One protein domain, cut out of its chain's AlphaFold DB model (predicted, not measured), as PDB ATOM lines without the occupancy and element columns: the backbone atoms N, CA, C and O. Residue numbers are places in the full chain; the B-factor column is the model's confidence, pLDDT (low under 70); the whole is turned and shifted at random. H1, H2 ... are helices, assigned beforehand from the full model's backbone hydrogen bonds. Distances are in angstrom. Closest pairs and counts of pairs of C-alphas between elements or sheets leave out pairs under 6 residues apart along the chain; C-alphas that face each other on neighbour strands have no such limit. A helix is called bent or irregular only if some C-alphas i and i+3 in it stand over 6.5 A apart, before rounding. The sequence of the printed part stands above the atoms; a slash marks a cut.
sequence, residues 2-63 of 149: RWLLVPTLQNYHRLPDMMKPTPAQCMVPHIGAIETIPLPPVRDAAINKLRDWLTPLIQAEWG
ATOM      1  N   ARG A   2     153.241 167.642 320.712       71.75
ATOM      2  CA  ARG A   2     152.841 169.065 320.580       71.75
ATOM      3  C   ARG A   2     153.462 169.992 321.638       71.75
ATOM      4  O   ARG A   2     153.779 171.133 321.325       71.75
ATOM      5  N   TRP A   3     153.702 169.470 322.840       77.06
ATOM      6  CA  TRP A   3     154.448 170.150 323.901       77.06
ATOM      7  C   TRP A   3     155.896 170.495 323.523       77.06
ATOM      8  O   TRP A   3     156.326 171.610 323.781       77.06
ATOM      9  N   LEU A   4     156.618 169.595 322.849       76.31
ATOM     10  CA  LEU A   4     158.014 169.825 322.442       76.31
ATOM     11  C   LEU A   4     158.148 170.930 321.395       76.31
ATOM     12  O   LEU A   4     159.167 171.604 321.330       76.31
ATOM     13  N   LEU A   5     157.121 171.092 320.560       81.69
ATOM     14  CA  LEU A   5     157.092 172.126 319.531       81.69
ATOM     15  C   LEU A   5     156.662 173.477 320.109       81.69
ATOM     16  O   LEU A   5     157.195 174.511 319.722       81.69
ATOM     17  N   VAL A   6     155.664 173.470 320.999       86.25
ATOM     18  CA  VAL A   6     155.052 174.684 321.555       86.25
ATOM     19  C   VAL A   6     154.710 174.452 323.038       86.25
ATOM     20  O   VAL A   6     153.577 174.054 323.351       86.25
ATOM     21  N   PRO A   7     155.663 174.698 323.959       82.12
ATOM     22  CA  PRO A   7     155.494 174.456 325.390       82.12
ATOM     23  C   PRO A   7     154.708 175.592 326.059       82.12
ATOM     24  O   PRO A   7     155.249 176.431 326.774       82.12
ATOM     25  N   THR A   8     153.402 175.650 325.797       87.44
ATOM     26  CA  THR A   8     152.478 176.587 326.456       87.44
ATOM     27  C   THR A   8     151.653 175.877 327.521       87.44
ATOM     28  O   THR A   8     151.369 174.684 327.406       87.44
ATOM     29  N   LEU A   9     151.194 176.619 328.534       86.44
ATOM     30  CA  LEU A   9     150.341 176.082 329.603       86.44
ATOM     31  C   LEU A   9     149.065 175.423 329.048       86.44
ATOM     32  O   LEU A   9     148.665 174.347 329.481       86.44
ATOM     33  N   GLN A  10     148.460 176.024 328.021       86.06
ATOM     34  CA  GLN A  10     147.291 175.457 327.350       86.06
ATOM     35  C   GLN A  10     147.600 174.098 326.702       86.06
ATOM     36  O   GLN A  10     146.788 173.180 326.782       86.06
ATOM     37  N   ASN A  11     148.763 173.957 326.061       83.69
ATOM     38  CA  ASN A  11     149.170 172.690 325.456       83.69
ATOM     39  C   ASN A  11     149.553 171.651 326.511       83.69
ATOM     40  O   ASN A  11     149.295 170.473 326.295       83.69
ATOM     41  N   TYR A  12     150.099 172.080 327.650       84.56
ATOM     42  CA  TYR A  12     150.359 171.207 328.791       84.56
ATOM     43  C   TYR A  12     149.067 170.589 329.340       84.56
ATOM     44  O   TYR A  12     148.992 169.376 329.507       84.56
ATOM     45  N   HIS A  13     148.016 171.391 329.548       84.69
ATOM     46  CA  HIS A  13     146.727 170.888 330.041       84.69
ATOM     47  C   HIS A  13     145.995 169.969 329.058       84.69
ATOM     48  O   HIS A  13     145.142 169.193 329.472       84.69
ATOM     49  N   ARG A  14     146.321 170.049 327.766       81.88
ATOM     50  CA  ARG A  14     145.774 169.160 326.733       81.88
ATOM     51  C   ARG A  14     146.479 167.807 326.662       81.88
ATOM     52  O   ARG A  14     146.006 166.933 325.942       81.88
ATOM     53  N   LEU A  15     147.624 167.642 327.327       79.81
ATOM     54  CA  LEU A  15     148.316 166.362 327.336       79.81
ATOM     55  C   LEU A  15     147.622 165.383 328.291       79.81
ATOM     56  O   LEU A  15     147.330 165.764 329.428       79.81
ATOM     57  N   PRO A  16     147.447 164.116 327.876       78.88
ATOM     58  CA  PRO A  16     147.124 163.035 328.798       78.88
ATOM     59  C   PRO A  16     148.161 162.961 329.920       78.88
ATOM     60  O   PRO A  16     149.350 163.189 329.672       78.88
ATOM     61  N   ASP A  17     147.734 162.590 331.127       78.31
ATOM     62  CA  ASP A  17     148.601 162.563 332.313       78.31
ATOM     63  C   ASP A  17     149.873 161.732 332.098       78.31
ATOM     64  O   ASP A  17     150.967 162.181 332.438       78.31
ATOM     65  N   MET A  18     149.759 160.580 331.429       77.69
ATOM     66  CA  MET A  18     150.902 159.707 331.126       77.69
ATOM     67  C   MET A  18     151.960 160.378 330.227       77.69
ATOM     68  O   MET A  18     153.150 160.064 330.305       77.69
ATOM     69  N   MET A  19     151.532 161.305 329.362       82.38
ATOM     70  CA  MET A  19     152.365 161.979 328.358       82.38
ATOM     71  C   MET A  19     152.834 163.359 328.821       82.38
ATOM     72  O   MET A  19     153.496 164.064 328.056       82.38
ATOM     73  N   LYS A  20     152.492 163.771 330.049       85.06
ATOM     74  CA  LYS A  20     153.012 165.015 330.611       85.06
ATOM     75  C   LYS A  20     154.539 164.927 330.745       85.06
ATOM     76  O   LYS A  20     155.062 163.881 331.145       85.06
ATOM     77  N   PRO A  21     155.258 166.005 330.401       85.19
ATOM     78  CA  PRO A  21     156.711 166.036 330.498       85.19
ATOM     79  C   PRO A  21     157.150 165.876 331.956       85.19
ATOM     80  O   PRO A  21     156.594 166.518 332.851       85.19
ATOM     81  N   THR A  22     158.154 165.036 332.193       86.12
ATOM     82  CA  THR A  22     158.815 164.940 333.497       86.12
ATOM     83  C   THR A  22     159.849 166.060 333.668       86.12
ATOM     84  O   THR A  22     160.326 166.630 332.681       86.12
ATOM     85  N   PRO A  23     160.266 166.376 334.908       86.12
ATOM     86  CA  PRO A  23     161.354 167.324 335.137       86.12
ATOM     87  C   PRO A  23     162.653 166.931 334.420       86.12
ATOM     88  O   PRO A  23     163.336 167.802 333.885       86.12
ATOM     89  N   ALA A  24     162.979 165.633 334.347       84.94
ATOM     90  CA  ALA A  24     164.174 165.165 333.645       84.94
ATOM     91  C   ALA A  24     164.103 165.470 332.141       84.94
ATOM     92  O   ALA A  24     165.089 165.934 331.573       84.94
ATOM     93  N   GLN A  25     162.929 165.308 331.519       87.94
ATOM     94  CA  GLN A  25     162.706 165.667 330.113       87.94
ATOM     95  C   GLN A  25     162.893 167.168 329.848       87.94
ATOM     96  O   GLN A  25     163.360 167.551 328.780       87.94
ATOM     97  N   CYS A  26     162.560 168.028 330.814       85.88
ATOM     98  CA  CYS A  26     162.742 169.474 330.674       85.88
ATOM     99  C   CYS A  26     164.184 169.941 330.922       85.88
ATOM    100  O   CYS A  26     164.582 170.973 330.385       85.88
ATOM    101  N   MET A  27     164.952 169.217 331.742       86.25
ATOM    102  CA  MET A  27     166.253 169.679 332.241       86.25
ATOM    103  C   MET A  27     167.455 168.974 331.605       86.25
ATOM    104  O   MET A  27     168.557 169.521 331.623       86.25
ATOM    105  N   VAL A  28     167.273 167.770 331.056       87.06
ATOM    106  CA  VAL A  28     168.366 166.935 330.543       87.06
ATOM    107  C   VAL A  28     168.239 166.769 329.026       87.06
ATOM    108  O   VAL A  28     167.203 166.298 328.548       87.06
ATOM    109  N   PRO A  29     169.284 167.100 328.241       86.62
ATOM    110  CA  PRO A  29     169.308 166.813 326.811       86.62
ATOM    111  C   PRO A  29     169.180 165.311 326.542       86.62
ATOM    112  O   PRO A  29     169.936 164.506 327.084       86.62
ATOM    113  N   HIS A  30     168.242 164.933 325.682       86.94
ATOM    114  CA  HIS A  30     167.961 163.538 325.362       86.94
ATOM    115  C   HIS A  30     167.381 163.403 323.943       86.94
ATOM    116  O   HIS A  30     167.075 164.398 323.284       86.94
ATOM    117  N   ILE A  31     167.265 162.173 323.432       87.94
ATOM    118  CA  ILE A  31     166.743 161.935 322.079       87.94
ATOM    119  C   ILE A  31     165.217 162.060 322.044       87.94
ATOM    120  O   ILE A  31     164.525 161.533 322.912       87.94
ATOM    121  N   GLY A  32     164.676 162.658 320.981       83.62
ATOM    122  CA  GLY A  32     163.229 162.864 320.844       83.62
ATOM    123  C   GLY A  32     162.390 161.577 320.834       83.62
ATOM    124  O   GLY A  32     161.185 161.644 321.038       83.62
ATOM    125  N   ALA A  33     163.001 160.404 320.637       84.75
ATOM    126  CA  ALA A  33     162.305 159.122 320.715       84.75
ATOM    127  C   ALA A  33     161.835 158.764 322.139       84.75
ATOM    128  O   ALA A  33     160.888 158.005 322.277       84.75
ATOM    129  N   ILE A  34     162.439 159.314 323.201       87.31
ATOM    130  CA  ILE A  34     162.010 159.030 324.589       87.31
ATOM    131  C   ILE A  34     160.597 159.569 324.861       87.31
ATOM    132  O   ILE A  34     159.847 159.019 325.663       87.31
ATOM    133  N   GLU A  35     160.202 160.605 324.131       84.31
ATOM    134  CA  GLU A  35     158.917 161.292 324.247       84.31
ATOM    135  C   GLU A  35     157.726 160.447 323.775       84.31
ATOM    136  O   GLU A  35     156.579 160.850 323.958       84.31
ATOM    137  N   THR A  36     157.975 159.289 323.151       82.19
ATOM    138  CA  THR A  36     156.929 158.346 322.725       82.19
ATOM    139  C   THR A  36     156.615 157.288 323.780       82.19
ATOM    140  O   THR A  36     155.602 156.604 323.658       82.19
ATOM    141  N   ILE A  37     157.449 157.152 324.816       84.62
ATOM    142  CA  ILE A  37     157.267 156.153 325.871       84.62
ATOM    143  C   ILE A  37     156.162 156.646 326.814       84.62
ATOM    144  O   ILE A  37     156.352 157.681 327.450       84.62
ATOM    145  N   PRO A  38     155.039 155.930 326.985       77.94
ATOM    146  CA  PRO A  38     153.912 156.390 327.802       77.94
ATOM    147  C   PRO A  38     154.134 156.266 329.321       77.94
ATOM    148  O   PRO A  38     153.254 156.615 330.097       77.94
ATOM    149  N   LEU A  39     155.303 155.795 329.768       83.50
ATOM    150  CA  LEU A  39     155.627 155.550 331.176       83.50
ATOM    151  C   LEU A  39     156.649 156.581 331.695       83.50
ATOM    152  O   LEU A  39     157.839 156.440 331.395       83.50
ATOM    153  N   PRO A  40     156.234 157.587 332.496       84.69
ATOM    154  CA  PRO A  40     157.135 158.626 333.005       84.69
ATOM    155  C   PRO A  40     158.403 158.095 333.702       84.69
ATOM    156  O   PRO A  40     159.492 158.566 333.377       84.69
ATOM    157  N   PRO A  41     158.333 157.063 334.566       82.44
ATOM    158  CA  PRO A  41     159.529 156.540 335.231       82.44
ATOM    159  C   PRO A  41     160.520 155.870 334.277       82.44
ATOM    160  O   PRO A  41     161.730 155.945 334.473       82.44
ATOM    161  N   VAL A  42     160.013 155.225 333.222       85.06
ATOM    162  CA  VAL A  42     160.848 154.614 332.181       85.06
ATOM    163  C   VAL A  42     161.515 155.699 331.340       85.06
ATOM    164  O   VAL A  42     162.686 155.553 330.990       85.06
ATOM    165  N   ARG A  43     160.817 156.813 331.067       87.56
ATOM    166  CA  ARG A  43     161.417 157.988 330.414       87.56
ATOM    167  C   ARG A  43     162.584 158.527 331.228       87.56
ATOM    168  O   ARG A  43     163.681 158.652 330.694       87.56
ATOM    169  N   ASP A  44     162.379 158.761 332.521       87.62
ATOM    170  CA  ASP A  44     163.426 159.276 333.408       87.62
ATOM    171  C   ASP A  44     164.629 158.329 333.473       87.62
ATOM    172  O   ASP A  44     165.784 158.759 333.419       87.62
ATOM    173  N   ALA A  45     164.385 157.022 333.528       86.88
ATOM    174  CA  ALA A  45     165.454 156.038 333.555       86.88
ATOM    175  C   ALA A  45     166.225 155.968 332.219       86.88
ATOM    176  O   ALA A  45     167.460 155.922 332.221       86.88
ATOM    177  N   ALA A  46     165.524 156.057 331.084       87.62
ATOM    178  CA  ALA A  46     166.123 156.107 329.752       87.62
ATOM    179  C   ALA A  46     166.921 157.399 329.506       87.62
ATOM    180  O   ALA A  46     167.966 157.351 328.862       87.62
ATOM    181  N   ILE A  47     166.483 158.538 330.046       89.50
ATOM    182  CA  ILE A  47     167.222 159.811 329.976       89.50
ATOM    183  C   ILE A  47     168.551 159.699 330.719       89.50
ATOM    184  O   ILE A  47     169.589 160.110 330.206       89.50
ATOM    185  N   ASN A  48     168.533 159.098 331.910       87.81
ATOM    186  CA  ASN A  48     169.730 158.961 332.732       87.81
ATOM    187  C   ASN A  48     170.703 157.894 332.203       87.81
ATOM    188  O   ASN A  48     171.917 158.064 332.311       87.81
ATOM    189  N   LYS A  49     170.194 156.776 331.666       87.31
ATOM    190  CA  LYS A  49     171.005 155.611 331.269       87.31
ATOM    191  C   LYS A  49     170.518 154.966 329.973       87.31
ATOM    192  O   LYS A  49     170.219 153.775 329.930       87.31
ATOM    193  N   LEU A  50     170.483 155.734 328.884       85.31
ATOM    194  CA  LEU A  50     169.912 155.273 327.613       85.31
ATOM    195  C   LEU A  50     170.481 153.931 327.123       85.31
ATOM    196  O   LEU A  50     169.723 153.095 326.648       85.31
ATOM    197  N   ARG A  51     171.795 153.699 327.254       84.44
ATOM    198  CA  ARG A  51     172.431 152.449 326.795       84.44
ATOM    199  C   ARG A  51     171.916 151.212 327.528       84.44
ATOM    200  O   ARG A  51     171.720 150.185 326.887       84.44
ATOM    201  N   ASP A  52     171.670 151.332 328.827       85.25
ATOM    202  CA  ASP A  52     171.199 150.219 329.654       85.25
ATOM    203  C   ASP A  52     169.704 149.957 329.419       85.25
ATOM    204  O   ASP A  52     169.241 148.824 329.514       85.25
ATOM    205  N   TRP A  53     168.950 151.006 329.068       82.38
ATOM    206  CA  TRP A  53     167.506 150.939 328.832       82.38
ATOM    207  C   TRP A  53     167.117 150.626 327.386       82.38
ATOM    208  O   TRP A  53     165.995 150.190 327.152       82.38
ATOM    209  N   LEU A  54     168.021 150.777 326.415       82.06
ATOM    210  CA  LEU A  54     167.709 150.564 325.000       82.06
ATOM    211  C   LEU A  54     167.282 149.119 324.702       82.06
ATOM    212  O   LEU A  54     166.261 148.903 324.054       82.06
ATOM    213  N   THR A  55     168.033 148.131 325.195       81.38
ATOM    214  CA  THR A  55     167.722 146.710 324.967       81.38
ATOM    215  C   THR A  55     166.387 146.302 325.608       81.38
ATOM    216  O   THR A  55     165.553 145.758 324.884       81.38
ATOM    217  N   PRO A  56     166.111 146.618 326.893       81.44
ATOM    218  CA  PRO A  56     164.796 146.381 327.488       81.44
ATOM    219  C   PRO A  56     163.651 147.061 326.739       81.44
ATOM    220  O   PRO A  56     162.620 146.437 326.539       81.44
ATOM    221  N   LEU A  57     163.827 148.307 326.281       80.56
ATOM    222  CA  LEU A  57     162.792 149.035 325.534       80.56
ATOM    223  C   LEU A  57     162.448 148.374 324.193       80.56
ATOM    224  O   LEU A  57     161.282 148.361 323.803       80.56
ATOM    225  N   ILE A  58     163.452 147.832 323.497       80.12
ATOM    226  CA  ILE A  58     163.269 147.117 322.225       80.12
ATOM    227  C   ILE A  58     162.625 145.747 322.452       80.12
ATOM    228  O   ILE A  58     161.808 145.313 321.647       80.12
ATOM    229  N   GLN A  59     163.004 145.055 323.527       80.88
ATOM    230  CA  GLN A  59     162.498 143.718 323.851       80.88
ATOM    231  C   GLN A  59     161.157 143.735 324.589       80.88
ATOM    232  O   GLN A  59     160.560 142.682 324.794       80.88
ATOM    233  N   ALA A  60     160.698 144.905 325.024       75.94
ATOM    234  CA  ALA A  60     159.445 145.053 325.730       75.94
ATOM    235  C   ALA A  60     158.255 144.725 324.830       75.94
ATOM    236  O   ALA A  60     158.075 145.304 323.758       75.94
ATOM    237  N   GLU A  61     157.397 143.836 325.317       76.62
ATOM    238  CA  GLU A  61     156.078 143.615 324.742       76.62
ATOM    239  C   GLU A  61     155.143 144.715 325.248       76.62
ATOM    240  O   GLU A  61     154.627 144.677 326.366       76.62
ATOM    241  N   TRP A  62     154.973 145.752 324.431       72.75
ATOM    242  CA  TRP A  62     154.045 146.838 324.718       72.75
ATOM    243  C   TRP A  62     152.620 146.361 324.445       72.75
ATOM    244  O   TRP A  62     152.264 146.050 323.311       72.75
ATOM    245  N   GLY A  63     151.798 146.323 325.488       70.94
ATOM    246  CA  GLY A  63     150.395 145.949 325.390       70.94
ATOM    247  C   GLY A  63     149.553 146.764 326.355       70.94
ATOM    248  O   GLY A  63     150.024 147.182 327.414       70.94
TER     249      GLY A  63
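AT A GLANCE: This is residues 2 to 63 of the 149 residues of an uncharacterized protein of Aspergillus sclerotialis (UniProt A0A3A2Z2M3). H6, the longest helix, makes a corner with H5, on which short H3 and H4 also pack; small H1 and H2 lie apart from these four. The 62 printed residues include six named helices, H1 to H6 along the chain, and no named strand: all helix. The whole is compact, radius of gyration of the C-alphas 12.1 A, spanning 35 by 27 by 16 A.

IN THESE COORDINATES: H6, residues 50 to 59, is 14.2 A long, ends at C-alpha 59 (162.498, 143.718, 323.851) and is only just irregular: C-alphas 52 and 55 are 6.8 A apart. H5, residues 40 to 48, is 12.6 A long. H4 is residues 32 to 36, H3 23 to 27, H2 9 to 13, H1 2 to 5, from C-alpha 2 (152.841, 169.065, 320.580).

HOW THE PARTS SIT: H5 is the hub. H6 touches it only at the corner, closest C-alphas Trp 53 and Ala 46, 5.4 A, at a steep tilt of 47 degrees, opposite ways. H5 touches H4, closest C-alphas Arg 43 and Ile 34, 5.9 A, and H3, Asp 44 and Ala 24, 5.9 A. H1 and H2 only just touch, only at the corner, with 3 pairs of C-alphas within 8 A, the closest Trp 3 and Asn 11, 6.1 A. Every O i to N i+4 pair is within hydrogen-bond range in H2, H3 and H5, 4 of 6 in H6, 0 of 1 in H4, where 2 of 2 O i to N i+3 pairs are; H1 is too short for such a pair.

THE WHOLE: The farthest C-alphas, Gln 10 and Gln 59, are 35.4 A apart. The printed part has no cut, no link is long, and no printed residue is under 70 in pLDDT.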